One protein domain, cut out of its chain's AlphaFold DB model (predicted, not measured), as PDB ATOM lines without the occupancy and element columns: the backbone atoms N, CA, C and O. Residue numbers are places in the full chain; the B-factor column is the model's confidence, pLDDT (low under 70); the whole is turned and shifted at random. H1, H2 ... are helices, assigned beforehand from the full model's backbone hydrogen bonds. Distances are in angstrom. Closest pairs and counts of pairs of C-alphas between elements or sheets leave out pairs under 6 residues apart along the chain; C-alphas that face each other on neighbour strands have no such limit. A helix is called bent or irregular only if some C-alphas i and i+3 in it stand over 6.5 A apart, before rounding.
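What this domain is: This is residues 4 to 180 of the 1066 residues of the protein "Ubiquitination-mediated degradation component" of Theileria orientalis (UniProt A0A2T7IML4). Two long helices, H4 and H6, lie side by side and run opposite ways along the longest axis, while H1 and H3 cross one side of this pair slantwise. H2 packs on H3 away from the pair, short H5 and H7 sit near opposite ends of H6, and residues 32 to 37 stick out from a long loop. The last 26 residues, 155 to 180, hold no named element and run from H7 past the beginning of H4. The printed part has 177 residues with seven named helices, H1 to H7 in order, and no named strand; the class is all helix. The whole is compact, with a radius of gyration of the C-alphas of 16.5 A and spans of 49 by 36 by 36 A.

How they stand to each other: H1, residues 4 to 19, touches H4, residues 84 to 104, with residues 18 to 19 alone; Leu 19 and Ser 91 have the closest C-alphas, 5.1 A apart, at a steep tilt of 48 degrees, opposite ways. H1 only just touches H6, residues 123 to 149, with 3 pairs of C-alphas within 8 A, the closest those of Leu 11 and Leu 129 at 7.1 A. H2, residues 44 to 51, touches H3, residues 66 to 79, and the closest C-alphas are those of Tyr 47 and Ser 72, at 5.3 A. H3 touches H6 with residues 66 to 71 alone, closest at the C-alphas of Asp 67 and Thr 139, 6.2 A. H3 and H4 touch only at the corner, and only just, with 3 pairs within 8 A, the closest Cys 77 and Val 84 at 5.6 A. H4 and H6 touch over 19 pairs, with the C-alphas of Ile 99 and Ile 130 5.7 A apart, at a shallow tilt of 18 degrees, opposite ways. H3, H4 and H6 form an up and down bundle, each helix running against the one before it. H5, residues 114 to 120, is close to H1 but not clearly touching, with the closest C-alphas, Ile 10 and Glu 116, at 6.7 A. H7, residues 151 to 154, touches H6 only at the corner, and only just, with 3 pairs within 8 A, closest at the C-alphas of Ile 147 and Phe 154, 6.8 A. Every O i to N i+4 pair is within hydrogen-bond range in H1, H3, H4 and H6, against 3 of 4 in H2 and 1 of 3 in H5, where 1 of 4 O i to N i+3 pairs is; H7 is too short for an i+4 pair.

Where its parts are: H1 begins at C-alpha 4, (27.364, 0.630, 1.305), and is 22.6 A long; H2 is 10.3 A, H3 20.0 A and H4 30.5 A. H5, 10.4 A, is only just irregular, with C-alphas 115 and 118 6.7 A apart. H6 runs 39.5 A from C-alpha 123, (35.344, -4.752, 13.224), and H7, 5.9 A, ends at C-alpha 154, (34.422, -27.268, -19.048).

The domain as a whole: The C-alphas farthest apart, those of Glu 123 and Ser 163, are 51.2 A apart, and the printed part has no cut. The links H1 to H2 and H2 to H3 are long, with 24 and 14 residues; in the first, residues 21 to 22 pair with residues 41 to 42, parallel, and residues 32 to 37 stand free. The mean pLDDT of the printed part is 75.3, and 52 residues are under 70, among them 28 to 39 and 148 to 180.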
ATOM      1  N   ASP A   4      27.549   1.853   2.098       64.50
ATOM      2  CA  ASP A   4      27.364   0.630   1.305       64.50
ATOM      3  C   ASP A   4      28.074   0.672  -0.057       64.50
ATOM      4  O   ASP A   4      28.642  -0.329  -0.491       64.50
ATOM      5  N   ALA A   5      28.144   1.838  -0.708       69.56
ATOM      6  CA  ALA A   5      28.896   1.982  -1.954       69.56
ATOM      7  C   ALA A   5      30.419   1.852  -1.733       69.56
ATOM      8  O   ALA A   5      31.128   1.372  -2.618       69.56
ATOM      9  N   ASN A   6      30.925   2.223  -0.548       74.75
ATOM     10  CA  ASN A   6      32.311   1.939  -0.169       74.75
ATOM     11  C   ASN A   6      32.525   0.440   0.109       74.75
ATOM     12  O   ASN A   6      33.517  -0.110  -0.368       74.75
ATOM     13  N   LYS A   7      31.599  -0.240   0.806       79.12
ATOM     14  CA  LYS A   7      31.678  -1.696   1.061       79.12
ATOM     15  C   LYS A   7      31.773  -2.498  -0.242       79.12
ATOM     16  O   LYS A   7      32.684  -3.309  -0.388       79.12
ATOM     17  N   ILE A   8      30.897  -2.212  -1.211       82.94
ATOM     18  CA  ILE A   8      30.874  -2.883  -2.525       82.94
ATOM     19  C   ILE A   8      32.213  -2.711  -3.267       82.94
ATOM     20  O   ILE A   8      32.724  -3.657  -3.865       82.94
ATOM     21  N   ASN A   9      32.828  -1.526  -3.196       84.50
ATOM     22  CA  ASN A   9      34.115  -1.256  -3.845       84.50
ATOM     23  C   ASN A   9      35.297  -1.978  -3.155       84.50
ATOM     24  O   ASN A   9      36.208  -2.472  -3.827       84.50
ATOM     25  N   ILE A  10      35.253  -2.094  -1.822       84.88
ATOM     26  CA  ILE A  10      36.230  -2.846  -1.015       84.88
ATOM     27  C   ILE A  10      36.136  -4.349  -1.324       84.88
ATOM     28  O   ILE A  10      37.162  -4.975  -1.586       84.88
ATOM     29  N   LEU A  11      34.922  -4.914  -1.368       85.38
ATOM     30  CA  LEU A  11      34.689  -6.324  -1.706       85.38
ATOM     31  C   LEU A  11      35.144  -6.652  -3.138       85.38
ATOM     32  O   LEU A  11      35.888  -7.608  -3.353       85.38
ATOM     33  N   HIS A  12      34.793  -5.801  -4.103       88.81
ATOM     34  CA  HIS A  12      35.244  -5.926  -5.488       88.81
ATOM     35  C   HIS A  12      36.779  -5.906  -5.604       88.81
ATOM     36  O   HIS A  12      37.361  -6.758  -6.280       88.81
ATOM     37  N   THR A  13      37.445  -4.978  -4.908       86.31
ATOM     38  CA  THR A  13      38.916  -4.890  -4.889       86.31
ATOM     39  C   THR A  13      39.550  -6.126  -4.237       86.31
ATOM     40  O   THR A  13      40.536  -6.650  -4.762       86.31
ATOM     41  N   LEU A  14      38.959  -6.648  -3.155       87.94
ATOM     42  CA  LEU A  14      39.411  -7.871  -2.488       87.94
ATOM     43  C   LEU A  14      39.361  -9.085  -3.424       87.94
ATOM     44  O   LEU A  14      40.376  -9.761  -3.594       87.94
ATOM     45  N   ILE A  15      38.215  -9.328  -4.072       89.00
ATOM     46  CA  ILE A  15      38.020 -10.457  -4.997       89.00
ATOM     47  C   ILE A  15      39.010 -10.366  -6.167       89.00
ATOM     48  O   ILE A  15      39.691 -11.345  -6.480       89.00
ATOM     49  N   GLN A  16      39.179  -9.179  -6.765       89.56
ATOM     50  CA  GLN A  16      40.167  -8.979  -7.829       89.56
ATOM     51  C   GLN A  16      41.602  -9.308  -7.393       89.56
ATOM     52  O   GLN A  16      42.355  -9.921  -8.154       89.56
ATOM     53  N   ASN A  17      42.003  -8.893  -6.189       88.06
ATOM     54  CA  ASN A  17      43.366  -9.078  -5.687       88.06
ATOM     55  C   ASN A  17      43.634 -10.527  -5.241       88.06
ATOM     56  O   ASN A  17      44.727 -11.051  -5.467       88.06
ATOM     57  N   VAL A  18      42.634 -11.210  -4.676       87.50
ATOM     58  CA  VAL A  18      42.737 -12.610  -4.227       87.50
ATOM     59  C   VAL A  18      42.637 -13.612  -5.377       87.50
ATOM     60  O   VAL A  18      43.291 -14.650  -5.322       87.50
ATOM     61  N   LEU A  19      41.938 -13.278  -6.465       88.56
ATOM     62  CA  LEU A  19      41.913 -14.097  -7.685       88.56
ATOM     63  C   LEU A  19      42.984 -13.683  -8.719       88.56
ATOM     64  O   LEU A  19      43.380 -14.499  -9.538       88.56
ATOM     65  N   ASN A  20      43.588 -12.489  -8.602       88.94
ATOM     66  CA  ASN A  20      44.525 -11.885  -9.580       88.94
ATOM     67  C   ASN A  20      43.864 -11.607 -10.941       88.94
ATOM     68  O   ASN A  20      44.402 -11.961 -11.990       88.94
ATOM     69  N   ILE A  21      42.683 -10.985 -10.922       90.38
ATOM     70  CA  ILE A  21      41.843 -10.774 -12.109       90.38
ATOM     71  C   ILE A  21      41.443  -9.311 -12.307       90.38
ATOM     72  O   ILE A  21      41.372  -8.539 -11.349       90.38
ATOM     73  N   THR A  22      41.094  -8.958 -13.543       89.25
ATOM     74  CA  THR A  22      40.295  -7.767 -13.870       89.25
ATOM     75  C   THR A  22      39.112  -8.142 -14.755       89.25
ATOM     76  O   THR A  22      39.228  -8.969 -15.664       89.25
ATOM     77  N   ILE A  23      37.962  -7.516 -14.497       87.12
ATOM     78  CA  ILE A  23      36.781  -7.626 -15.368       87.12
ATOM     79  C   ILE A  23      36.663  -6.428 -16.308       87.12
ATOM     80  O   ILE A  23      36.297  -6.615 -17.462       87.12
ATOM     81  N   ARG A  24      37.039  -5.221 -15.865       87.88
ATOM     82  CA  ARG A  24      36.951  -4.012 -16.689       87.88
ATOM     83  C   ARG A  24      38.102  -3.956 -17.688       87.88
ATOM     84  O   ARG A  24      39.244  -4.300 -17.375       87.88
ATOM     85  N   LYS A  25      37.817  -3.495 -18.902       79.19
ATOM     86  CA  LYS A  25      38.803  -3.303 -19.970       79.19
ATOM     87  C   LYS A  25      39.651  -2.055 -19.706       79.19
ATOM     88  O   LYS A  25      40.825  -2.047 -20.067       79.19
ATOM     89  N   SER A  26      39.092  -1.053 -19.026       77.69
ATOM     90  CA  SER A  26      39.793   0.123 -18.488       77.69
ATOM     91  C   SER A  26      40.855  -0.220 -17.431       77.69
ATOM     92  O   SER A  26      41.912   0.404 -17.399       77.69
ATOM     93  N   GLU A  27      40.624  -1.256 -16.619       75.31
ATOM     94  CA  GLU A  27      41.555  -1.746 -15.586       75.31
ATOM     95  C   GLU A  27      42.672  -2.641 -16.147       75.31
ATOM     96  O   GLU A  27      43.559  -3.088 -15.414       75.31
ATOM     97  N   ARG A  28      42.659  -2.925 -17.454       69.94
ATOM     98  CA  ARG A  28      43.702  -3.707 -18.118       69.94
ATOM     99  C   ARG A  28      44.977  -2.872 -18.240       69.94
ATOM    100  O   ARG A  28      45.165  -2.145 -19.214       69.94
ATOM    101  N   GLY A  29      45.862  -3.014 -17.256       58.25
ATOM    102  CA  GLY A  29      47.138  -2.304 -17.206       58.25
ATOM    103  C   GLY A  29      47.935  -2.427 -18.507       58.25
ATOM    104  O   GLY A  29      48.260  -3.528 -18.956       58.25
ATOM    105  N   GLN A  30      48.280  -1.283 -19.104       43.12
ATOM    106  CA  GLN A  30      49.344  -1.229 -20.101       43.12
ATOM    107  C   GLN A  30      50.664  -1.498 -19.382       43.12
ATOM    108  O   GLN A  30      51.034  -0.764 -18.467       43.12
ATOM    109  N   SER A  31      51.375  -2.546 -19.792       38.88
ATOM    110  CA  SER A  31      52.663  -2.927 -19.218       38.88
ATOM    111  C   SER A  31      53.715  -1.839 -19.465       38.88
ATOM    112  O   SER A  31      54.354  -1.815 -20.520       38.88
ATOM    113  N   GLN A  32      53.907  -0.943 -18.494       38.00
ATOM    114  CA  GLN A  32      55.078  -0.070 -18.458       38.00
ATOM    115  C   GLN A  32      56.304  -0.888 -18.020       38.00
ATOM    116  O   GLN A  32      56.199  -1.670 -17.074       38.00
ATOM    117  N   PRO A  33      57.481  -0.707 -18.648       38.41
ATOM    118  CA  PRO A  33      58.623  -1.618 -18.492       38.41
ATOM    119  C   PRO A  33      59.317  -1.614 -17.113       38.41
ATOM    120  O   PRO A  33      60.307  -2.317 -16.952       38.41
ATOM    121  N   ASN A  34      58.820  -0.851 -16.130       35.19
ATOM    122  CA  ASN A  34      59.452  -0.648 -14.816       35.19
ATOM    123  C   ASN A  34      58.574  -1.036 -13.603       35.19
ATOM    124  O   ASN A  34      58.944  -0.716 -12.473       35.19
ATOM    125  N   GLN A  35      57.427  -1.702 -13.785       40.53
ATOM    126  CA  GLN A  35      56.631  -2.216 -12.657       40.53
ATOM    127  C   GLN A  35      56.935  -3.696 -12.379       40.53
ATOM    128  O   GLN A  35      56.926  -4.526 -13.281       40.53
ATOM    129  N   LEU A  36      57.211  -4.006 -11.106       37.50
ATOM    130  CA  LEU A  36      57.557  -5.344 -10.597       37.50
ATOM    131  C   LEU A  36      56.337  -6.240 -10.310       37.50
ATOM    132  O   LEU A  36      56.505  -7.419 -10.005       37.50
ATOM    133  N   GLU A  37      55.121  -5.699 -10.385       49.25
ATOM    134  CA  GLU A  37      53.886  -6.449 -10.155       49.25
ATOM    135  C   GLU A  37      53.443  -7.172 -11.434       49.25
ATOM    136  O   GLU A  37      53.402  -6.588 -12.517       49.25
ATOM    137  N   GLN A  38      53.099  -8.460 -11.318       55.97
ATOM    138  CA  GLN A  38      52.565  -9.214 -12.453       55.97
ATOM    139  C   GLN A  38      51.196  -8.650 -12.872       55.97
ATOM    140  O   GLN A  38      50.358  -8.390 -12.006       55.97
ATOM    141  N   PRO A  39      50.916  -8.498 -14.179       69.75
ATOM    142  CA  PRO A  39      49.636  -7.975 -14.635       69.75
ATOM    143  C   PRO A  39      48.492  -8.945 -14.307       69.75
ATOM    144  O   PRO A  39      48.555 -10.132 -14.639       69.75
ATOM    145  N   LYS A  40      47.424  -8.409 -13.703       81.38
ATOM    146  CA  LYS A  40      46.168  -9.125 -13.432       81.38
ATOM    147  C   LYS A  40      45.590  -9.760 -14.702       81.38
ATOM    148  O   LYS A  40      45.650  -9.188 -15.793       81.38
ATOM    149  N   LEU A  41      44.987 -10.936 -14.550       84.19
ATOM    150  CA  LEU A  41      44.375 -11.697 -15.634       84.19
ATOM    151  C   LEU A  41      43.038 -11.065 -16.054       84.19
ATOM    152  O   LEU A  41      42.068 -11.081 -15.300       84.19
ATOM    153  N   TYR A  42      42.966 -10.527 -17.269       88.88
ATOM    154  CA  TYR A  42      41.715  -9.983 -17.799       88.88
ATOM    155  C   TYR A  42      40.748 -11.112 -18.187       88.88
ATOM    156  O   TYR A  42      41.044 -11.885 -19.100       88.88
ATOM    157  N   ILE A  43      39.585 -11.175 -17.530       88.25
ATOM    158  CA  ILE A  43      38.551 -12.201 -17.765       88.25
ATOM    159  C   ILE A  43      37.240 -11.644 -18.346       88.25
ATOM    160  O   ILE A  43      36.381 -12.424 -18.751       88.25
ATOM    161  N   GLY A  44      37.081 -10.315 -18.420       85.25
ATOM    162  CA  GLY A  44      35.800  -9.647 -18.709       85.25
ATOM    163  C   GLY A  44      35.073 -10.120 -19.973       85.25
ATOM    164  O   GLY A  44      33.854 -10.243 -19.974       85.25
ATOM    165  N   HIS A  45      35.817 -10.470 -21.031       83.38
ATOM    166  CA  HIS A  45      35.239 -10.986 -22.283       83.38
ATOM    167  C   HIS A  45      34.547 -12.347 -22.124       83.38
ATOM    168  O   HIS A  45      33.523 -12.593 -22.754       83.38
ATOM    169  N   LEU A  46      35.099 -13.236 -21.293       85.44
ATOM    170  CA  LEU A  46      34.486 -14.536 -21.015       85.44
ATOM    171  C   LEU A  46      33.427 -14.431 -19.920       85.44
ATOM    172  O   LEU A  46      32.369 -15.029 -20.071       85.44
ATOM    173  N   TYR A  47      33.640 -13.582 -18.914       87.88
ATOM    174  CA  TYR A  47      32.632 -13.296 -17.892       87.88
ATOM    175  C   TYR A  47      31.337 -12.732 -18.496       87.88
ATOM    176  O   TYR A  47      30.256 -13.221 -18.175       87.88
ATOM    177  N   GLY A  48      31.426 -11.796 -19.450       85.06
ATOM    178  CA  GLY A  48      30.259 -11.308 -20.197       85.06
ATOM    179  C   GLY A  48      29.540 -12.407 -20.993       85.06
ATOM    180  O   GLY A  48      28.315 -12.448 -21.013       85.06
ATOM    181  N   ARG A  49      30.274 -13.366 -21.580       82.50
ATOM    182  CA  ARG A  49      29.669 -14.520 -22.277       82.50
ATOM    183  C   ARG A  49      28.997 -15.520 -21.338       82.50
ATOM    184  O   ARG A  49      27.955 -16.048 -21.702       82.50
ATOM    185  N   VAL A  50      29.581 -15.786 -20.169       84.00
ATOM    186  CA  VAL A  50      29.019 -16.708 -19.165       84.00
ATOM    187  C   VAL A  50      27.743 -16.123 -18.546       84.00
ATOM    188  O   VAL A  50      26.753 -16.831 -18.405       84.00
ATOM    189  N   THR A  51      27.744 -14.823 -18.242       85.44
ATOM    190  CA  THR A  51      26.628 -14.127 -17.567       85.44
ATOM    191  C   THR A  51      25.578 -13.525 -18.508       85.44
ATOM    192  O   THR A  51      24.502 -13.135 -18.056       85.44
ATOM    193  N   GLY A  52      25.875 -13.398 -19.805       80.81
ATOM    194  CA  GLY A  52      25.034 -12.684 -20.775       80.81
ATOM    195  C   GLY A  52      25.151 -11.151 -20.730       80.81
ATOM    196  O   GLY A  52      24.341 -10.465 -21.350       80.81
ATOM    197  N   LEU A  53      26.136 -10.596 -20.013       84.81
ATOM    198  CA  LEU A  53      26.400  -9.153 -19.943       84.81
ATOM    199  C   LEU A  53      27.123  -8.633 -21.199       84.81
ATOM    200  O   LEU A  53      28.226  -9.076 -21.522       84.81
ATOM    201  N   GLU A  54      26.535  -7.632 -21.864       75.12
ATOM    202  CA  GLU A  54      27.130  -6.963 -23.036       75.12
ATOM    203  C   GLU A  54      28.356  -6.095 -22.686       75.12
ATOM    204  O   GLU A  54      29.287  -5.986 -23.486       75.12
ATOM    205  N   ASP A  55      28.372  -5.491 -21.492       80.94
ATOM    206  CA  ASP A  55      29.478  -4.675 -20.980       80.94
ATOM    207  C   ASP A  55      29.756  -4.989 -19.500       80.94
ATOM    208  O   ASP A  55      28.862  -5.308 -18.717       80.94
ATOM    209  N   THR A  56      31.028  -4.892 -19.120       85.19
ATOM    210  CA  THR A  56      31.562  -5.191 -17.784       85.19
ATOM    211  C   THR A  56      32.172  -3.968 -17.092       85.19
ATOM    212  O   THR A  56      32.469  -4.047 -15.901       85.19
ATOM    213  N   GLU A  57      32.308  -2.821 -17.771       84.19
ATOM    214  CA  GLU A  57      32.886  -1.591 -17.197       84.19
ATOM    215  C   GLU A  57      32.137  -1.084 -15.953       84.19
ATOM    216  O   GLU A  57      32.750  -0.578 -15.016       84.19
ATOM    217  N   THR A  58      30.815  -1.252 -15.886       82.19
ATOM    218  CA  THR A  58      29.997  -0.768 -14.755       82.19
ATOM    219  C   THR A  58      29.782  -1.804 -13.647       82.19
ATOM    220  O   THR A  58      29.290  -1.456 -12.570       82.19
ATOM    221  N   LYS A  59      30.173  -3.066 -13.863       87.12
ATOM    222  CA  LYS A  59      29.953  -4.167 -12.917       87.12
ATOM    223  C   LYS A  59      30.898  -4.055 -11.714       87.12
ATOM    224  O   LYS A  59      32.074  -3.722 -11.854       87.12
ATOM    225  N   TYR A  60      30.377  -4.354 -10.529       87.75
ATOM    226  CA  TYR A  60      31.144  -4.634  -9.313       87.75
ATOM    227  C   TYR A  60      30.968  -6.115  -8.962       87.75
ATOM    228  O   TYR A  60      29.972  -6.717  -9.361       87.75
ATOM    229  N   LEU A  61      31.948  -6.692  -8.264       88.38
ATOM    230  CA  LEU A  61      31.960  -8.115  -7.917       88.38
ATOM    231  C   LEU A  61      31.497  -8.300  -6.472       88.38
ATOM    232  O   LEU A  61      32.111  -7.727  -5.569       88.38
ATOM    233  N   GLY A  62      30.441  -9.089  -6.289       87.06
ATOM    234  CA  GLY A  62      29.961  -9.572  -4.997       87.06
ATOM    235  C   GLY A  62      30.308 -11.043  -4.746       87.06
ATOM    236  O   GLY A  62      31.073 -11.657  -5.492       87.06
ATOM    237  N   VAL A  63      29.732 -11.617  -3.688       86.88
ATOM    238  CA  VAL A  63      29.875 -13.052  -3.359       86.88
ATOM    239  C   VAL A  63      29.057 -13.906  -4.339       86.88
ATOM    240  O   VAL A  63      29.469 -14.992  -4.732       86.88
ATOM    241  N   GLU A  64      27.932 -13.365  -4.795       88.06
ATOM    242  CA  GLU A  64      27.035 -13.924  -5.801       88.06
ATOM    243  C   GLU A  64      27.685 -14.119  -7.183       88.06
ATOM    244  O   GLU A  64      27.271 -15.001  -7.928       88.06
ATOM    245  N   ASP A  65      28.731 -13.352  -7.513       89.75
ATOM    246  CA  ASP A  65      29.423 -13.419  -8.809       89.75
ATOM    247  C   ASP A  65      30.537 -14.478  -8.866       89.75
ATOM    248  O   ASP A  65      31.140 -14.689  -9.922       89.75
ATOM    249  N   LEU A  66      30.878 -15.102  -7.731       90.75
ATOM    250  CA  LEU A  66      32.111 -15.883  -7.595       90.75
ATOM    251  C   LEU A  66      32.175 -17.092  -8.535       90.75
ATOM    252  O   LEU A  66      33.247 -17.373  -9.069       90.75
ATOM    253  N   ASP A  67      31.061 -17.793  -8.762       89.00
ATOM    254  CA  ASP A  67      31.054 -18.994  -9.608       89.00
ATOM    255  C   ASP A  67      31.330 -18.642 -11.079       89.00
ATOM    256  O   ASP A  67      32.246 -19.192 -11.693       89.00
ATOM    257  N   ASP A  68      30.637 -17.635 -11.616       90.38
ATOM    258  CA  ASP A  68      30.837 -17.140 -12.984       90.38
ATOM    259  C   ASP A  68      32.240 -16.554 -13.193       90.38
ATOM    260  O   ASP A  68      32.866 -16.749 -14.243       90.38
ATOM    261  N   VAL A  69      32.774 -15.865 -12.179       91.75
ATOM    262  CA  VAL A  69      34.156 -15.372 -12.166       91.75
ATOM    263  C   VAL A  69      35.154 -16.531 -12.232       91.75
ATOM    264  O   VAL A  69      36.058 -16.500 -13.070       91.75
ATOM    265  N   VAL A  70      34.998 -17.563 -11.399       89.62
ATOM    266  CA  VAL A  70      35.921 -18.709 -11.362       89.62
ATOM    267  C   VAL A  70      35.827 -19.538 -12.648       89.62
ATOM    268  O   VAL A  70      36.867 -19.833 -13.241       89.62
ATOM    269  N   ARG A  71      34.622 -19.807 -13.175       88.12
ATOM    270  CA  ARG A  71      34.427 -20.413 -14.512       88.12
ATOM    271  C   ARG A  71      35.146 -19.621 -15.605       88.12
ATOM    272  O   ARG A  71      35.836 -20.195 -16.446       88.12
ATOM    273  N   SER A  72      35.052 -18.294 -15.564       88.75
ATOM    274  CA  SER A  72      35.721 -17.418 -16.534       88.75
ATOM    275  C   SER A  72      37.249 -17.492 -16.432       88.75
ATOM    276  O   SER A  72      37.919 -17.554 -17.463       88.75
ATOM    277  N   VAL A  73      37.816 -17.556 -15.219       88.25
ATOM    278  CA  VAL A  73      39.258 -17.803 -15.001       88.25
ATOM    279  C   VAL A  73      39.689 -19.146 -15.596       88.25
ATOM    280  O   VAL A  73      40.728 -19.218 -16.259       88.25
ATOM    281  N   ILE A  74      38.879 -20.191 -15.411       85.12
ATOM    282  CA  ILE A  74      39.130 -21.539 -15.936       85.12
ATOM    283  C   ILE A  74      39.183 -21.519 -17.467       85.12
ATOM    284  O   ILE A  74      40.190 -21.931 -18.045       85.12
ATOM    285  N   TYR A  75      38.169 -20.954 -18.129       84.44
ATOM    286  CA  TYR A  75      38.143 -20.832 -19.591       84.44
ATOM    287  C   TYR A  75      39.320 -20.003 -20.139       84.44
ATOM    288  O   TYR A  75      39.923 -20.382 -21.145       84.44
ATOM    289  N   VAL A  76      39.712 -18.916 -19.458       84.88
ATOM    290  CA  VAL A  76      40.899 -18.117 -19.819       84.88
ATOM    291  C   VAL A  76      42.195 -18.930 -19.670       84.88
ATOM    292  O   VAL A  76      43.074 -18.842 -20.531       84.88
ATOM    293  N   CYS A  77      42.336 -19.747 -18.623       80.38
ATOM    294  CA  CYS A  77      43.511 -20.608 -18.455       80.38
ATOM    295  C   CYS A  77      43.601 -21.686 -19.547       80.38
ATOM    296  O   CYS A  77      44.686 -21.877 -20.102       80.38
ATOM    297  N   ILE A  78      42.474 -22.306 -19.920       76.38
ATOM    298  CA  ILE A  78      42.417 -23.290 -21.014       76.38
ATOM    299  C   ILE A  78      42.826 -22.642 -22.348       76.38
ATOM    300  O   ILE A  78      43.723 -23.149 -23.023       76.38
ATOM    301  N   LEU A  79      42.260 -21.476 -22.692       75.94
ATOM    302  CA  LEU A  79      42.630 -20.704 -23.891       75.94
ATOM    303  C   LEU A  79      44.132 -20.395 -23.982       75.94
ATOM    304  O   LEU A  79      44.742 -20.485 -25.050       75.94
ATOM    305  N   HIS A  80      44.734 -19.993 -22.864       75.56
ATOM    306  CA  HIS A  80      46.138 -19.587 -22.818       75.56
ATOM    307  C   HIS A  80      47.116 -20.741 -22.565       75.56
ATOM    308  O   HIS A  80      48.311 -20.479 -22.431       75.56
ATOM    309  N   ASN A  81      46.644 -21.993 -22.536       71.50
ATOM    310  CA  ASN A  81      47.445 -23.181 -22.227       71.50
ATOM    311  C   ASN A  81      48.213 -23.048 -20.894       71.50
ATOM    312  O   ASN A  81      49.401 -23.366 -20.801       71.50
ATOM    313  N   LYS A  82      47.534 -22.515 -19.872       74.69
ATOM    314  CA  LYS A  82      48.025 -22.446 -18.492       74.69
ATOM    315  C   LYS A  82      47.442 -23.603 -17.690       74.69
ATOM    316  O   LYS A  82      46.280 -23.952 -17.886       74.69
ATOM    317  N   ASN A  83      48.220 -24.138 -16.750       74.44
ATOM    318  CA  ASN A  83      47.717 -25.131 -15.807       74.44
ATOM    319  C   ASN A  83      46.627 -24.499 -14.925       74.44
ATOM    320  O   ASN A  83      46.901 -23.591 -14.134       74.44
ATOM    321  N   VAL A  84      45.388 -24.969 -15.085       79.25
ATOM    322  CA  VAL A  84      44.226 -24.432 -14.367       79.25
ATOM    323  C   VAL A  84      44.365 -24.662 -12.858       79.25
ATOM    324  O   VAL A  84      44.112 -23.750 -12.072       79.25
ATOM    325  N   LEU A  85      44.828 -25.847 -12.445       75.38
ATOM    326  CA  LEU A  85      44.916 -26.226 -11.031       75.38
ATOM    327  C   LEU A  85      45.962 -25.398 -10.276       75.38
ATOM    328  O   LEU A  85      45.705 -24.992  -9.146       75.38
ATOM    329  N   VAL A  86      47.091 -25.070 -10.915       77.38
ATOM    330  CA  VAL A  86      48.101 -24.161 -10.338       77.38
ATOM    331  C   VAL A  86      47.497 -22.783 -10.081       77.38
ATOM    332  O   VAL A  86      47.669 -22.234  -8.997       77.38
ATOM    333  N   ASN A  87      46.736 -22.232 -11.032       81.44
ATOM    334  CA  ASN A  87      46.153 -20.899 -10.874       81.44
ATOM    335  C   ASN A  87      45.056 -20.849  -9.792       81.44
ATOM    336  O   ASN A  87      44.986 -19.883  -9.024       81.44
ATOM    337  N   LEU A  88      44.238 -21.902  -9.680       83.88
ATOM    338  CA  LEU A  88      43.257 -22.040  -8.598       83.88
ATOM    339  C   LEU A  88      43.956 -22.198  -7.234       83.88
ATOM    340  O   LEU A  88      43.585 -21.505  -6.286       83.88
ATOM    341  N   ASN A  89      45.024 -22.997  -7.144       79.38
ATOM    342  CA  ASN A  89      45.793 -23.186  -5.910       79.38
ATOM    343  C   ASN A  89      46.551 -21.911  -5.471       79.38
ATOM    344  O   ASN A  89      46.548 -21.554  -4.289       79.38
ATOM    345  N   GLU A  90      47.134 -21.154  -6.408       82.75
ATOM    346  CA  GLU A  90      47.721 -19.829  -6.143       82.75
ATOM    347  C   GLU A  90      46.669 -18.823  -5.645       82.75
ATOM    348  O   GLU A  90      46.971 -17.958  -4.821       82.75
ATOM    349  N   SER A  91      45.428 -18.916  -6.131       87.25
ATOM    350  CA  SER A  91      44.302 -18.077  -5.687       87.25
ATOM    351  C   SER A  91      43.808 -18.474  -4.294       87.25
ATOM    352  O   SER A  91      43.658 -17.613  -3.425       87.25
ATOM    353  N   TYR A  92      43.668 -19.776  -4.028       85.19
ATOM    354  CA  TYR A  92      43.347 -20.314  -2.704       85.19
ATOM    355  C   TYR A  92      44.395 -19.881  -1.663       85.19
ATOM    356  O   TYR A  92      44.057 -19.332  -0.611       85.19
ATOM    357  N   THR A  93      45.682 -20.033  -1.993       82.00
ATOM    358  CA  THR A  93      46.810 -19.639  -1.133       82.00
ATOM    359  C   THR A  93      46.789 -18.141  -0.824       82.00
ATOM    360  O   THR A  93      47.082 -17.727   0.301       82.00
ATOM    361  N   ARG A  94      46.410 -17.294  -1.790       86.56
ATOM    362  CA  ARG A  94      46.238 -15.851  -1.564       86.56
ATOM    363  C   ARG A  94      45.013 -15.531  -0.707       86.56
ATOM    364  O   ARG A  94      45.107 -14.602   0.090       86.56
ATOM    365  N   SER A  95      43.936 -16.315  -0.787       87.81
ATOM    366  CA  SER A  95      42.767 -16.179   0.098       87.81
ATOM    367  C   SER A  95      43.110 -16.522   1.555       87.81
ATOM    368  O   SER A  95      42.890 -15.704   2.445       87.81
ATOM    369  N   SER A  96      43.784 -17.654   1.796       84.50
ATOM    370  CA  SER A  96      44.260 -18.075   3.130       84.50
ATOM    371  C   SER A  96      45.233 -17.049   3.755       84.50
ATOM    372  O   SER A  96      45.091 -16.614   4.907       84.50
ATOM    373  N   ASN A  97      46.164 -16.523   2.948       85.06
ATOM    374  CA  ASN A  97      47.009 -15.385   3.334       85.06
ATOM    375  C   ASN A  97      46.216 -14.076   3.539       85.06
ATOM    376  O   ASN A  97      46.659 -13.203   4.282       85.06
ATOM    377  N   GLY A  98      45.062 -13.914   2.892       85.19
ATOM    378  CA  GLY A  98      44.138 -12.800   3.095       85.19
ATOM    379  C   GLY A  98      43.451 -12.866   4.458       85.19
ATOM    380  O   GLY A  98      43.541 -11.914   5.233       85.19
ATOM    381  N   ILE A  99      42.861 -14.017   4.798       85.75
ATOM    382  CA  ILE A  99      42.186 -14.265   6.085       85.75
ATOM    383  C   ILE A  99      43.146 -14.014   7.253       85.75
ATOM    384  O   ILE A  99      42.817 -13.298   8.203       85.75
ATOM    385  N   THR A 100      44.378 -14.526   7.169       84.75
ATOM    386  CA  THR A 100      45.401 -14.327   8.213       84.75
ATOM    387  C   THR A 100      45.895 -12.878   8.331       84.75
ATOM    388  O   THR A 100      46.234 -12.448   9.435       84.75
ATOM    389  N   LYS A 101      45.898 -12.094   7.242       85.62
ATOM    390  CA  LYS A 101      46.216 -10.651   7.262       85.62
ATOM    391  C   LYS A 101      45.077  -9.807   7.835       85.62
ATOM    392  O   LYS A 101      45.335  -8.929   8.656       85.62
ATOM    393  N   ILE A 102      43.828 -10.087   7.449       85.44
ATOM    394  CA  ILE A 102      42.638  -9.350   7.910       85.44
ATOM    395  C   ILE A 102      42.384  -9.606   9.402       85.44
ATOM    396  O   ILE A 102      42.239  -8.648  10.163       85.44
ATOM    397  N   SER A 103      42.439 -10.868   9.841       83.56
ATOM    398  CA  SER A 103      42.290 -11.242  11.259       83.56
ATOM    399  C   SER A 103      43.363 -10.620  12.163       83.56
ATOM    400  O   SER A 103      43.046 -10.142  13.249       83.56
ATOM    401  N   LYS A 104      44.623 -10.551  11.709       82.06
ATOM    402  CA  LYS A 104      45.725  -9.907  12.453       82.06
ATOM    403  C   LYS A 104      45.804  -8.386  12.266       82.06
ATOM    404  O   LYS A 104      46.581  -7.739  12.964       82.06
ATOM    405  N   GLY A 105      45.057  -7.810  11.322       75.12
ATOM    406  CA  GLY A 105      45.133  -6.390  10.956       75.12
ATOM    407  C   GLY A 105      46.484  -5.947  10.372       75.12
ATOM    408  O   GLY A 105      46.811  -4.764  10.425       75.12
ATOM    409  N   GLN A 106      47.290  -6.872   9.843       76.75
ATOM    410  CA  GLN A 106      48.655  -6.615   9.363       76.75
ATOM    411  C   GLN A 106      48.767  -6.900   7.861       76.75
ATOM    412  O   GLN A 106      48.235  -7.889   7.369       76.75
ATOM    413  N   GLY A 107      49.481  -6.048   7.117       73.19
ATOM    414  CA  GLY A 107      49.697  -6.241   5.673       73.19
ATOM    415  C   GLY A 107      48.486  -5.931   4.778       73.19
ATOM    416  O   GLY A 107      48.484  -6.319   3.613       73.19
ATOM    417  N   LEU A 108      47.478  -5.214   5.291       78.00
ATOM    418  CA  LEU A 108      46.263  -4.817   4.556       78.00
ATOM    419  C   LEU A 108      46.548  -4.006   3.276       78.00
ATOM    420  O   LEU A 108      45.780  -4.087   2.320       78.00
ATOM    421  N   SER A 109      47.675  -3.291   3.213       72.25
ATOM    422  CA  SER A 109      48.145  -2.565   2.023       72.25
ATOM    423  C   SER A 109      48.492  -3.456   0.820       72.25
ATOM    424  O   SER A 109      48.715  -2.938  -0.266       72.25
ATOM    425  N   GLN A 110      48.541  -4.782   0.996       75.06
ATOM    426  CA  GLN A 110      48.692  -5.758  -0.093       75.06
ATOM    427  C   GLN A 110      47.345  -6.309  -0.601       75.06
ATOM    428  O   GLN A 110      47.327  -7.090  -1.549       75.06
ATOM    429  N   LEU A 111      46.231  -5.961   0.053       75.88
ATOM    430  CA  LEU A 111      44.881  -6.443  -0.270       75.88
ATOM    431  C   LEU A 111      43.948  -5.314  -0.727       75.88
ATOM    432  O   LEU A 111      43.024  -5.570  -1.494       75.88
ATOM    433  N   PHE A 112      44.202  -4.083  -0.280       82.62
ATOM    434  CA  PHE A 112      43.341  -2.916  -0.472       82.62
ATOM    435  C   PHE A 112      44.161  -1.689  -0.885       82.62
ATOM    436  O   PHE A 112      45.344  -1.582  -0.546       82.62
ATOM    437  N   LYS A 113      43.535  -0.733  -1.581       79.75
ATOM    438  CA  LYS A 113      44.171   0.555  -1.916       79.75
ATOM    439  C   LYS A 113      44.434   1.366  -0.634       79.75
ATOM    440  O   LYS A 113      43.719   1.177   0.351       79.75
ATOM    441  N   PRO A 114      45.394   2.313  -0.613       72.25
ATOM    442  CA  PRO A 114      45.728   3.079   0.598       72.25
ATOM    443  C   PRO A 114      44.529   3.766   1.273       72.25
ATOM    444  O   PRO A 114      44.462   3.834   2.497       72.25
ATOM    445  N   GLU A 115      43.563   4.223   0.473       73.31
ATOM    446  CA  GLU A 115      42.320   4.877   0.908       73.31
ATOM    447  C   GLU A 115      41.313   3.901   1.555       73.31
ATOM    448  O   GLU A 115      40.505   4.292   2.394       73.31
ATOM    449  N   GLU A 116      41.381   2.617   1.201       75.50
ATOM    450  CA  GLU A 116      40.460   1.557   1.629       75.50
ATOM    451  C   GLU A 116      40.933   0.864   2.925       75.50
ATOM    452  O   GLU A 116      40.109   0.401   3.716       75.50
ATOM    453  N   VAL A 117      42.250   0.835   3.191       74.69
ATOM    454  CA  VAL A 117      42.870   0.155   4.354       74.69
ATOM    455  C   VAL A 117      42.294   0.621   5.699       74.69
ATOM    456  O   VAL A 117      42.080  -0.195   6.601       74.69
ATOM    457  N   ALA A 118      42.016   1.920   5.842       68.56
ATOM    458  CA  ALA A 118      41.442   2.478   7.068       68.56
ATOM    459  C   ALA A 118      40.009   1.973   7.326       68.56
ATOM    460  O   ALA A 118      39.644   1.704   8.469       68.56
ATOM    461  N   VAL A 119      39.217   1.788   6.264       72.06
ATOM    462  CA  VAL A 119      37.819   1.332   6.336       72.06
ATOM    463  C   VAL A 119      37.750  -0.186   6.546       72.06
ATOM    464  O   VAL A 119      37.027  -0.657   7.428       72.06
ATOM    465  N   ALA A 120      38.583  -0.944   5.824       66.31
ATOM    466  CA  ALA A 120      38.735  -2.398   5.959       66.31
ATOM    467  C   ALA A 120      39.230  -2.851   7.350       66.31
ATOM    468  O   ALA A 120      39.142  -4.026   7.696       66.31
ATOM    469  N   SER A 121      39.741  -1.926   8.171       67.31
ATOM    470  CA  SER A 121      40.200  -2.204   9.538       67.31
ATOM    471  C   SER A 121      39.078  -2.235  10.592       67.31
ATOM    472  O   SER A 121      39.338  -2.648  11.729       67.31
ATOM    473  N   SER A 122      37.855  -1.815  10.244       74.94
ATOM    474  CA  SER A 122      36.694  -1.781  11.152       74.94
ATOM    475  C   SER A 122      36.168  -3.184  11.499       74.94
ATOM    476  O   SER A 122      36.124  -4.068  10.646       74.94
ATOM    477  N   GLU A 123      35.772  -3.417  12.757       68.31
ATOM    478  CA  GLU A 123      35.344  -4.752  13.224       68.31
ATOM    479  C   GLU A 123      34.160  -5.388  12.473       68.31
ATOM    480  O   GLU A 123      34.307  -6.549  12.086       68.31
ATOM    481  N   PRO A 124      33.022  -4.705  12.217       72.06
ATOM    482  CA  PRO A 124      31.909  -5.349  11.517       72.06
ATOM    483  C   PRO A 124      32.300  -5.761  10.091       72.06
ATOM    484  O   PRO A 124      31.973  -6.863   9.657       72.06
ATOM    485  N   LEU A 125      33.083  -4.924   9.400       79.81
ATOM    486  CA  LEU A 125      33.534  -5.204   8.038       79.81
ATOM    487  C   LEU A 125      34.606  -6.306   7.999       79.81
ATOM    488  O   LEU A 125      34.631  -7.091   7.061       79.81
ATOM    489  N   LYS A 126      35.461  -6.439   9.025       81.81
ATOM    490  CA  LYS A 126      36.436  -7.545   9.119       81.81
ATOM    491  C   LYS A 126      35.773  -8.920   9.079       81.81
ATOM    492  O   LYS A 126      36.262  -9.792   8.367       81.81
ATOM    493  N   SER A 127      34.682  -9.114   9.826       83.25
ATOM    494  CA  SER A 127      33.967 -10.399   9.843       83.25
ATOM    495  C   SER A 127      33.332 -10.711   8.484       83.25
ATOM    496  O   SER A 127      33.384 -11.848   8.026       83.25
ATOM    497  N   GLU A 128      32.774  -9.694   7.826       85.25
ATOM    498  CA  GLU A 128      32.167  -9.799   6.495       85.25
ATOM    499  C   GLU A 128      33.218 -10.105   5.411       85.25
ATOM    500  O   GLU A 128      33.022 -10.996   4.587       85.25
ATOM    501  N   LEU A 129      34.384  -9.448   5.460       86.69
ATOM    502  CA  LEU A 129      35.499  -9.700   4.541       86.69
ATOM    503  C   LEU A 129      36.127 -11.088   4.744       86.69
ATOM    504  O   LEU A 129      36.516 -11.714   3.762       86.69
ATOM    505  N   ILE A 130      36.216 -11.592   5.982       87.12
ATOM    506  CA  ILE A 130      36.660 -12.972   6.244       87.12
ATOM    507  C   ILE A 130      35.655 -13.968   5.653       87.12
ATOM    508  O   ILE A 130      36.061 -14.833   4.881       87.12
ATOM    509  N   SER A 131      34.353 -13.782   5.900       89.50
ATOM    510  CA  SER A 131      33.310 -14.638   5.319       89.50
ATOM    511  C   SER A 131      33.302 -14.601   3.783       89.50
ATOM    512  O   SER A 131      33.119 -15.626   3.128       89.50
ATOM    513  N   ALA A 132      33.582 -13.449   3.165       87.81
ATOM    514  CA  ALA A 132      33.757 -13.361   1.716       87.81
ATOM    515  C   ALA A 132      34.957 -14.189   1.209       87.81
ATOM    516  O   ALA A 132      34.855 -14.828   0.163       87.81
ATOM    517  N   LEU A 133      36.076 -14.227   1.944       89.56
ATOM    518  CA  LEU A 133      37.246 -15.044   1.590       89.56
ATOM    519  C   LEU A 133      37.021 -16.548   1.795       89.56
ATOM    520  O   LEU A 133      37.518 -17.342   0.992       89.56
ATOM    521  N   GLU A 134      36.248 -16.931   2.809       87.88
ATOM    522  CA  GLU A 134      35.795 -18.312   3.024       87.88
ATOM    523  C   GLU A 134      34.892 -18.773   1.864       87.88
ATOM    524  O   GLU A 134      35.097 -19.853   1.306       87.88
ATOM    525  N   ASN A 135      33.968 -17.917   1.407       89.38
ATOM    526  CA  ASN A 135      33.163 -18.182   0.209       89.38
ATOM    527  C   ASN A 135      34.034 -18.307  -1.057       89.38
ATOM    528  O   ASN A 135      33.845 -19.243  -1.830       89.38
ATOM    529  N   VAL A 136      35.046 -17.443  -1.239       89.50
ATOM    530  CA  VAL A 136      36.033 -17.575  -2.332       89.50
ATOM    531  C   VAL A 136      36.743 -18.933  -2.278       89.50
ATOM    532  O   VAL A 136      36.859 -19.594  -3.309       89.50
ATOM    533  N   GLN A 137      37.196 -19.379  -1.099       86.38
ATOM    534  CA  GLN A 137      37.827 -20.696  -0.941       86.38
ATOM    535  C   GLN A 137      36.864 -21.830  -1.315       86.38
ATOM    536  O   GLN A 137      37.229 -22.686  -2.122       86.38
ATOM    537  N   SER A 138      35.624 -21.793  -0.819       84.88
ATOM    538  CA  SER A 138      34.598 -22.793  -1.137       84.88
ATOM    539  C   SER A 138      34.301 -22.873  -2.641       84.88
ATOM    540  O   SER A 138      34.222 -23.971  -3.194       84.88
ATOM    541  N   THR A 139      34.172 -21.736  -3.335       88.00
ATOM    542  CA  THR A 139      33.900 -21.705  -4.785       88.00
ATOM    543  C   THR A 139      35.089 -22.200  -5.613       88.00
ATOM    544  O   THR A 139      34.892 -22.913  -6.601       88.00
ATOM    545  N   LEU A 140      36.323 -21.866  -5.207       85.38
ATOM    546  CA  LEU A 140      37.547 -22.371  -5.841       85.38
ATOM    547  C   LEU A 140      37.653 -23.897  -5.717       85.38
ATOM    548  O   LEU A 140      37.906 -24.565  -6.719       85.38
ATOM    549  N   VAL A 141      37.408 -24.448  -4.522       76.62
ATOM    550  CA  VAL A 141      37.428 -25.900  -4.269       76.62
ATOM    551  C   VAL A 141      36.343 -26.613  -5.082       76.62
ATOM    552  O   VAL A 141      36.645 -27.592  -5.763       76.62
ATOM    553  N   ALA A 142      35.110 -26.095  -5.102       79.44
ATOM    554  CA  ALA A 142      34.004 -26.685  -5.862       79.44
ATOM    555  C   ALA A 142      34.265 -26.716  -7.383       79.44
ATOM    556  O   ALA A 142      34.026 -27.730  -8.040       79.44
ATOM    557  N   ASN A 143      34.807 -25.638  -7.957       82.12
ATOM    558  CA  ASN A 143      35.114 -25.595  -9.390       82.12
ATOM    559  C   ASN A 143      36.347 -26.433  -9.756       82.12
ATOM    560  O   ASN A 143      36.313 -27.152 -10.757       82.12
ATOM    561  N   ALA A 144      37.402 -26.412  -8.930       75.25
ATOM    562  CA  ALA A 144      38.529 -27.334  -9.077       75.25
ATOM    563  C   ALA A 144      38.046 -28.795  -9.055       75.25
ATOM    564  O   ALA A 144      38.528 -29.617  -9.837       75.25
ATOM    565  N   ALA A 145      37.050 -29.102  -8.216       69.06
ATOM    566  CA  ALA A 145      36.481 -30.435  -8.131       69.06
ATOM    567  C   ALA A 145      35.756 -30.870  -9.406       69.06
ATOM    568  O   ALA A 145      36.007 -31.965  -9.915       69.06
ATOM    569  N   LEU A 146      34.901 -30.001  -9.950       74.44
ATOM    570  CA  LEU A 146      34.192 -30.268 -11.200       74.44
ATOM    571  C   LEU A 146      35.167 -30.501 -12.364       74.44
ATOM    572  O   LEU A 146      34.963 -31.443 -13.127       74.44
ATOM    573  N   ILE A 147      36.247 -29.711 -12.469       72.31
ATOM    574  CA  ILE A 147      37.275 -29.891 -13.511       72.31
ATOM    575  C   ILE A 147      37.912 -31.277 -13.412       72.31
ATOM    576  O   ILE A 147      38.101 -31.947 -14.425       72.31
ATOM    577  N   MET A 148      38.280 -31.690 -12.199       64.06
ATOM    578  CA  MET A 148      39.043 -32.915 -11.981       64.06
ATOM    579  C   MET A 148      38.205 -34.190 -12.118       64.06
ATOM    580  O   MET A 148      38.720 -35.205 -12.584       64.06
ATOM    581  N   ILE A 149      36.922 -34.153 -11.740       61.62
ATOM    582  CA  ILE A 149      36.016 -35.309 -11.855       61.62
ATOM    583  C   ILE A 149      35.409 -35.389 -13.262       61.62
ATOM    584  O   ILE A 149      35.337 -36.472 -13.844       61.62
ATOM    585  N   PHE A 150      35.001 -34.251 -13.832       67.69
ATOM    586  CA  PHE A 150      34.358 -34.170 -15.143       67.69
ATOM    587  C   PHE A 150      35.013 -33.087 -16.022       67.69
ATOM    588  O   PHE A 150      34.393 -32.054 -16.279       67.69
ATOM    589  N   PRO A 151      36.214 -33.326 -16.590       63.88
ATOM    590  CA  PRO A 151      36.882 -32.360 -17.477       63.88
ATOM    591  C   PRO A 151      36.013 -31.909 -18.666       63.88
ATOM    592  O   PRO A 151      36.138 -30.793 -19.162       63.88
ATOM    593  N   ILE A 152      35.093 -32.778 -19.098       63.62
ATOM    594  CA  ILE A 152      34.135 -32.543 -20.186       63.62
ATOM    595  C   ILE A 152      33.120 -31.435 -19.831       63.62
ATOM    596  O   ILE A 152      32.624 -30.767 -20.734       63.62
ATOM    597  N   TYR A 153      32.853 -31.171 -18.544       69.00
ATOM    598  CA  TYR A 153      31.960 -30.089 -18.096       69.00
ATOM    599  C   TYR A 153      32.465 -28.694 -18.501       69.00
ATOM    600  O   TYR A 153      31.672 -27.789 -18.738       69.00
ATOM    601  N   PHE A 154      33.786 -28.525 -18.634       68.88
ATOM    602  CA  PHE A 154      34.422 -27.268 -19.048       68.88
ATOM    603  C   PHE A 154      34.811 -27.258 -20.534       68.88
ATOM    604  O   PHE A 154      35.670 -26.475 -20.946       68.88
ATOM    605  N   ASN A 155      34.201 -28.121 -21.354       62.03
ATOM    606  CA  ASN A 155      34.450 -28.128 -22.790       62.03
ATOM    607  C   ASN A 155      33.997 -26.798 -23.422       62.03
ATOM    608  O   ASN A 155      32.862 -26.366 -23.247       62.03
ATOM    609  N   LEU A 156      34.895 -26.142 -24.160       62.50
ATOM    610  CA  LEU A 156      34.651 -24.811 -24.721       62.50
ATOM    611  C   LEU A 156      33.829 -24.818 -26.015       62.50
ATOM    612  O   LEU A 156      33.572 -23.743 -26.546       62.50
ATOM    613  N   THR A 157      33.396 -25.979 -26.514       57.25
ATOM    614  CA  THR A 157      32.688 -26.122 -27.801       57.25
ATOM    615  C   THR A 157      31.415 -25.278 -27.936       57.25
ATOM    616  O   THR A 157      31.088 -24.887 -29.051       57.25
ATOM    617  N   ASP A 158      30.744 -24.935 -26.831       53.25
ATOM    618  CA  ASP A 158      29.556 -24.058 -26.842       53.25
ATOM    619  C   ASP A 158      29.894 -22.555 -26.708       53.25
ATOM    620  O   ASP A 158      29.024 -21.699 -26.862       53.25
ATOM    621  N   VAL A 159      31.154 -22.206 -26.409       55.78
ATOM    622  CA  VAL A 159      31.588 -20.839 -26.039       55.78
ATOM    623  C   VAL A 159      32.652 -20.275 -26.995       55.78
ATOM    624  O   VAL A 159      32.748 -19.051 -27.155       55.78
ATOM    625  N   ILE A 160      33.468 -21.138 -27.616       54.56
ATOM    626  CA  ILE A 160      34.615 -20.804 -28.479       54.56
ATOM    627  C   ILE A 160      34.771 -21.863 -29.588       54.56
ATOM    628  O   ILE A 160      34.596 -23.055 -29.355       54.56
ATOM    629  N   ASN A 161      35.146 -21.429 -30.796       54.78
ATOM    630  CA  ASN A 161      35.377 -22.315 -31.942       54.78
ATOM    631  C   ASN A 161      36.507 -23.333 -31.673       54.78
ATOM    632  O   ASN A 161      37.575 -22.958 -31.183       54.78
ATOM    633  N   GLU A 162      36.326 -24.592 -32.098       48.91
ATOM    634  CA  GLU A 162      37.293 -25.692 -31.890       48.91
ATOM    635  C   GLU A 162      38.731 -25.366 -32.336       48.91
ATOM    636  O   GLU A 162      39.692 -25.850 -31.740       48.91
ATOM    637  N   SER A 163      38.899 -24.513 -33.352       47.72
ATOM    638  CA  SER A 163      40.203 -24.120 -33.905       47.72
ATOM    639  C   SER A 163      41.095 -23.298 -32.964       47.72
ATOM    640  O   SER A 163      42.276 -23.122 -33.261       47.72
ATOM    641  N   GLU A 164      40.560 -22.762 -31.863       48.88
ATOM    642  CA  GLU A 164      41.316 -21.945 -30.897       48.88
ATOM    643  C   GLU A 164      41.804 -22.748 -29.673       48.88
ATOM    644  O   GLU A 164      42.617 -22.251 -28.889       48.88
ATOM    645  N   ILE A 165      41.359 -24.001 -29.514       54.38
ATOM    646  CA  ILE A 165      41.638 -24.824 -28.330       54.38
ATOM    647  C   ILE A 165      43.040 -25.450 -28.418       54.38
ATOM    648  O   ILE A 165      43.298 -26.359 -29.209       54.38
ATOM    649  N   LYS A 166      43.951 -25.012 -27.542       54.62
ATOM    650  CA  LYS A 166      45.251 -25.670 -27.310       54.62
ATOM    651  C   LYS A 166      45.099 -26.797 -26.279       54.62
ATOM    652  O   LYS A 166      44.275 -26.708 -25.371       54.62
ATOM    653  N   ARG A 167      45.858 -27.889 -26.438       51.41
ATOM    654  CA  ARG A 167      45.758 -29.100 -25.597       51.41
ATOM    655  C   ARG A 167      46.858 -29.166 -24.530       51.41
ATOM    656  O   ARG A 167      47.982 -28.760 -24.794       51.41
ATOM    657  N   ALA A 168      46.508 -29.807 -23.407       51.44
ATOM    658  CA  ALA A 168      47.241 -29.900 -22.131       51.44
ATOM    659  C   ALA A 168      47.127 -28.645 -21.230       51.44
ATOM    660  O   ALA A 168      48.092 -27.919 -21.007       51.44
ATOM    661  N   TYR A 169      45.921 -28.424 -20.688       58.00
ATOM    662  CA  TYR A 169      45.607 -27.397 -19.674       58.00
ATOM    663  C   TYR A 169      45.474 -27.951 -18.239       58.00
ATOM    664  O   TYR A 169      45.401 -27.181 -17.280       58.00
ATOM    665  N   LEU A 170      45.403 -29.277 -18.091       58.00
ATOM    666  CA  LEU A 170      45.318 -29.973 -16.810       58.00
ATOM    667  C   LEU A 170      46.577 -30.822 -16.652       58.00
ATOM    668  O   LEU A 170      46.704 -31.857 -17.303       58.00
ATOM    669  N   ASP A 171      47.497 -30.366 -15.811       60.12
ATOM    670  CA  ASP A 171      48.684 -31.128 -15.436       60.12
ATOM    671  C   ASP A 171      48.672 -31.321 -13.915       60.12
ATOM    672  O   ASP A 171      48.796 -30.369 -13.144       60.12
ATOM    673  N   VAL A 172      48.431 -32.562 -13.493       58.41
ATOM    674  CA  VAL A 172      48.345 -32.957 -12.077       58.41
ATOM    675  C   VAL A 172      49.741 -33.278 -11.512       58.41
ATOM    676  O   VAL A 172      49.890 -33.444 -10.306       58.41
ATOM    677  N   PHE A 173      50.772 -33.333 -12.365       52.00
ATOM    678  CA  PHE A 173      52.151 -33.645 -11.986       52.00
ATOM    679  C   PHE A 173      52.973 -32.401 -11.594       52.00
ATOM    680  O   PHE A 173      54.070 -32.549 -11.057       52.00
ATOM    681  N   ASP A 174      52.465 -31.181 -11.816       60.69
ATOM    682  CA  ASP A 174      53.132 -29.943 -11.383       60.69
ATOM    683  C   ASP A 174      53.139 -29.837  -9.845       60.69
ATOM    684  O   ASP A 174      52.094 -29.747  -9.193       60.69
ATOM    685  N   GLU A 175      54.340 -29.805  -9.259       57.12
ATOM    686  CA  GLU A 175      54.573 -29.726  -7.811       57.12
ATOM    687  C   GLU A 175      53.854 -28.527  -7.156       57.12
ATOM    688  O   GLU A 175      53.462 -28.592  -5.990       57.12
ATOM    689  N   LYS A 176      53.583 -27.450  -7.909       58.34
ATOM    690  CA  LYS A 176      52.851 -26.266  -7.424       58.34
ATOM    691  C   LYS A 176      51.353 -26.480  -7.215       58.34
ATOM    692  O   LYS A 176      50.697 -25.598  -6.659       58.34
ATOM    693  N   VAL A 177      50.787 -27.607  -7.643       56.78
ATOM    694  CA  VAL A 177      49.383 -27.967  -7.365       56.78
ATOM    695  C   VAL A 177      49.216 -28.479  -5.919       56.78
ATOM    696  O   VAL A 177      48.112 -28.474  -5.375       56.78
ATOM    697  N   LEU A 178      50.313 -28.866  -5.254       54.91
ATOM    698  CA  LEU A 178      50.320 -29.564  -3.965       54.91
ATOM    699  C   LEU A 178      50.250 -28.635  -2.736       54.91
ATOM    700  O   LEU A 178      51.156 -28.613  -1.902       54.91
ATOM    701  N   SER A 179      49.139 -27.913  -2.564       59.38
ATOM    702  CA  SER A 179      48.800 -27.320  -1.259       59.38
ATOM    703  C   SER A 179      47.312 -27.430  -0.902       59.38
ATOM    704  O   SER A 179      46.569 -28.168  -1.544       59.38
ATOM    705  N   GLU A 180      46.912 -26.774   0.194       54.06
ATOM    706  CA  GLU A 180      45.688 -26.989   0.994       54.06
ATOM    707  C   GLU A 180      44.397 -27.255   0.197       54.06
ATOM    708  O   GLU A 180      43.621 -28.122   0.593       54.06
TER     709      GLU A 180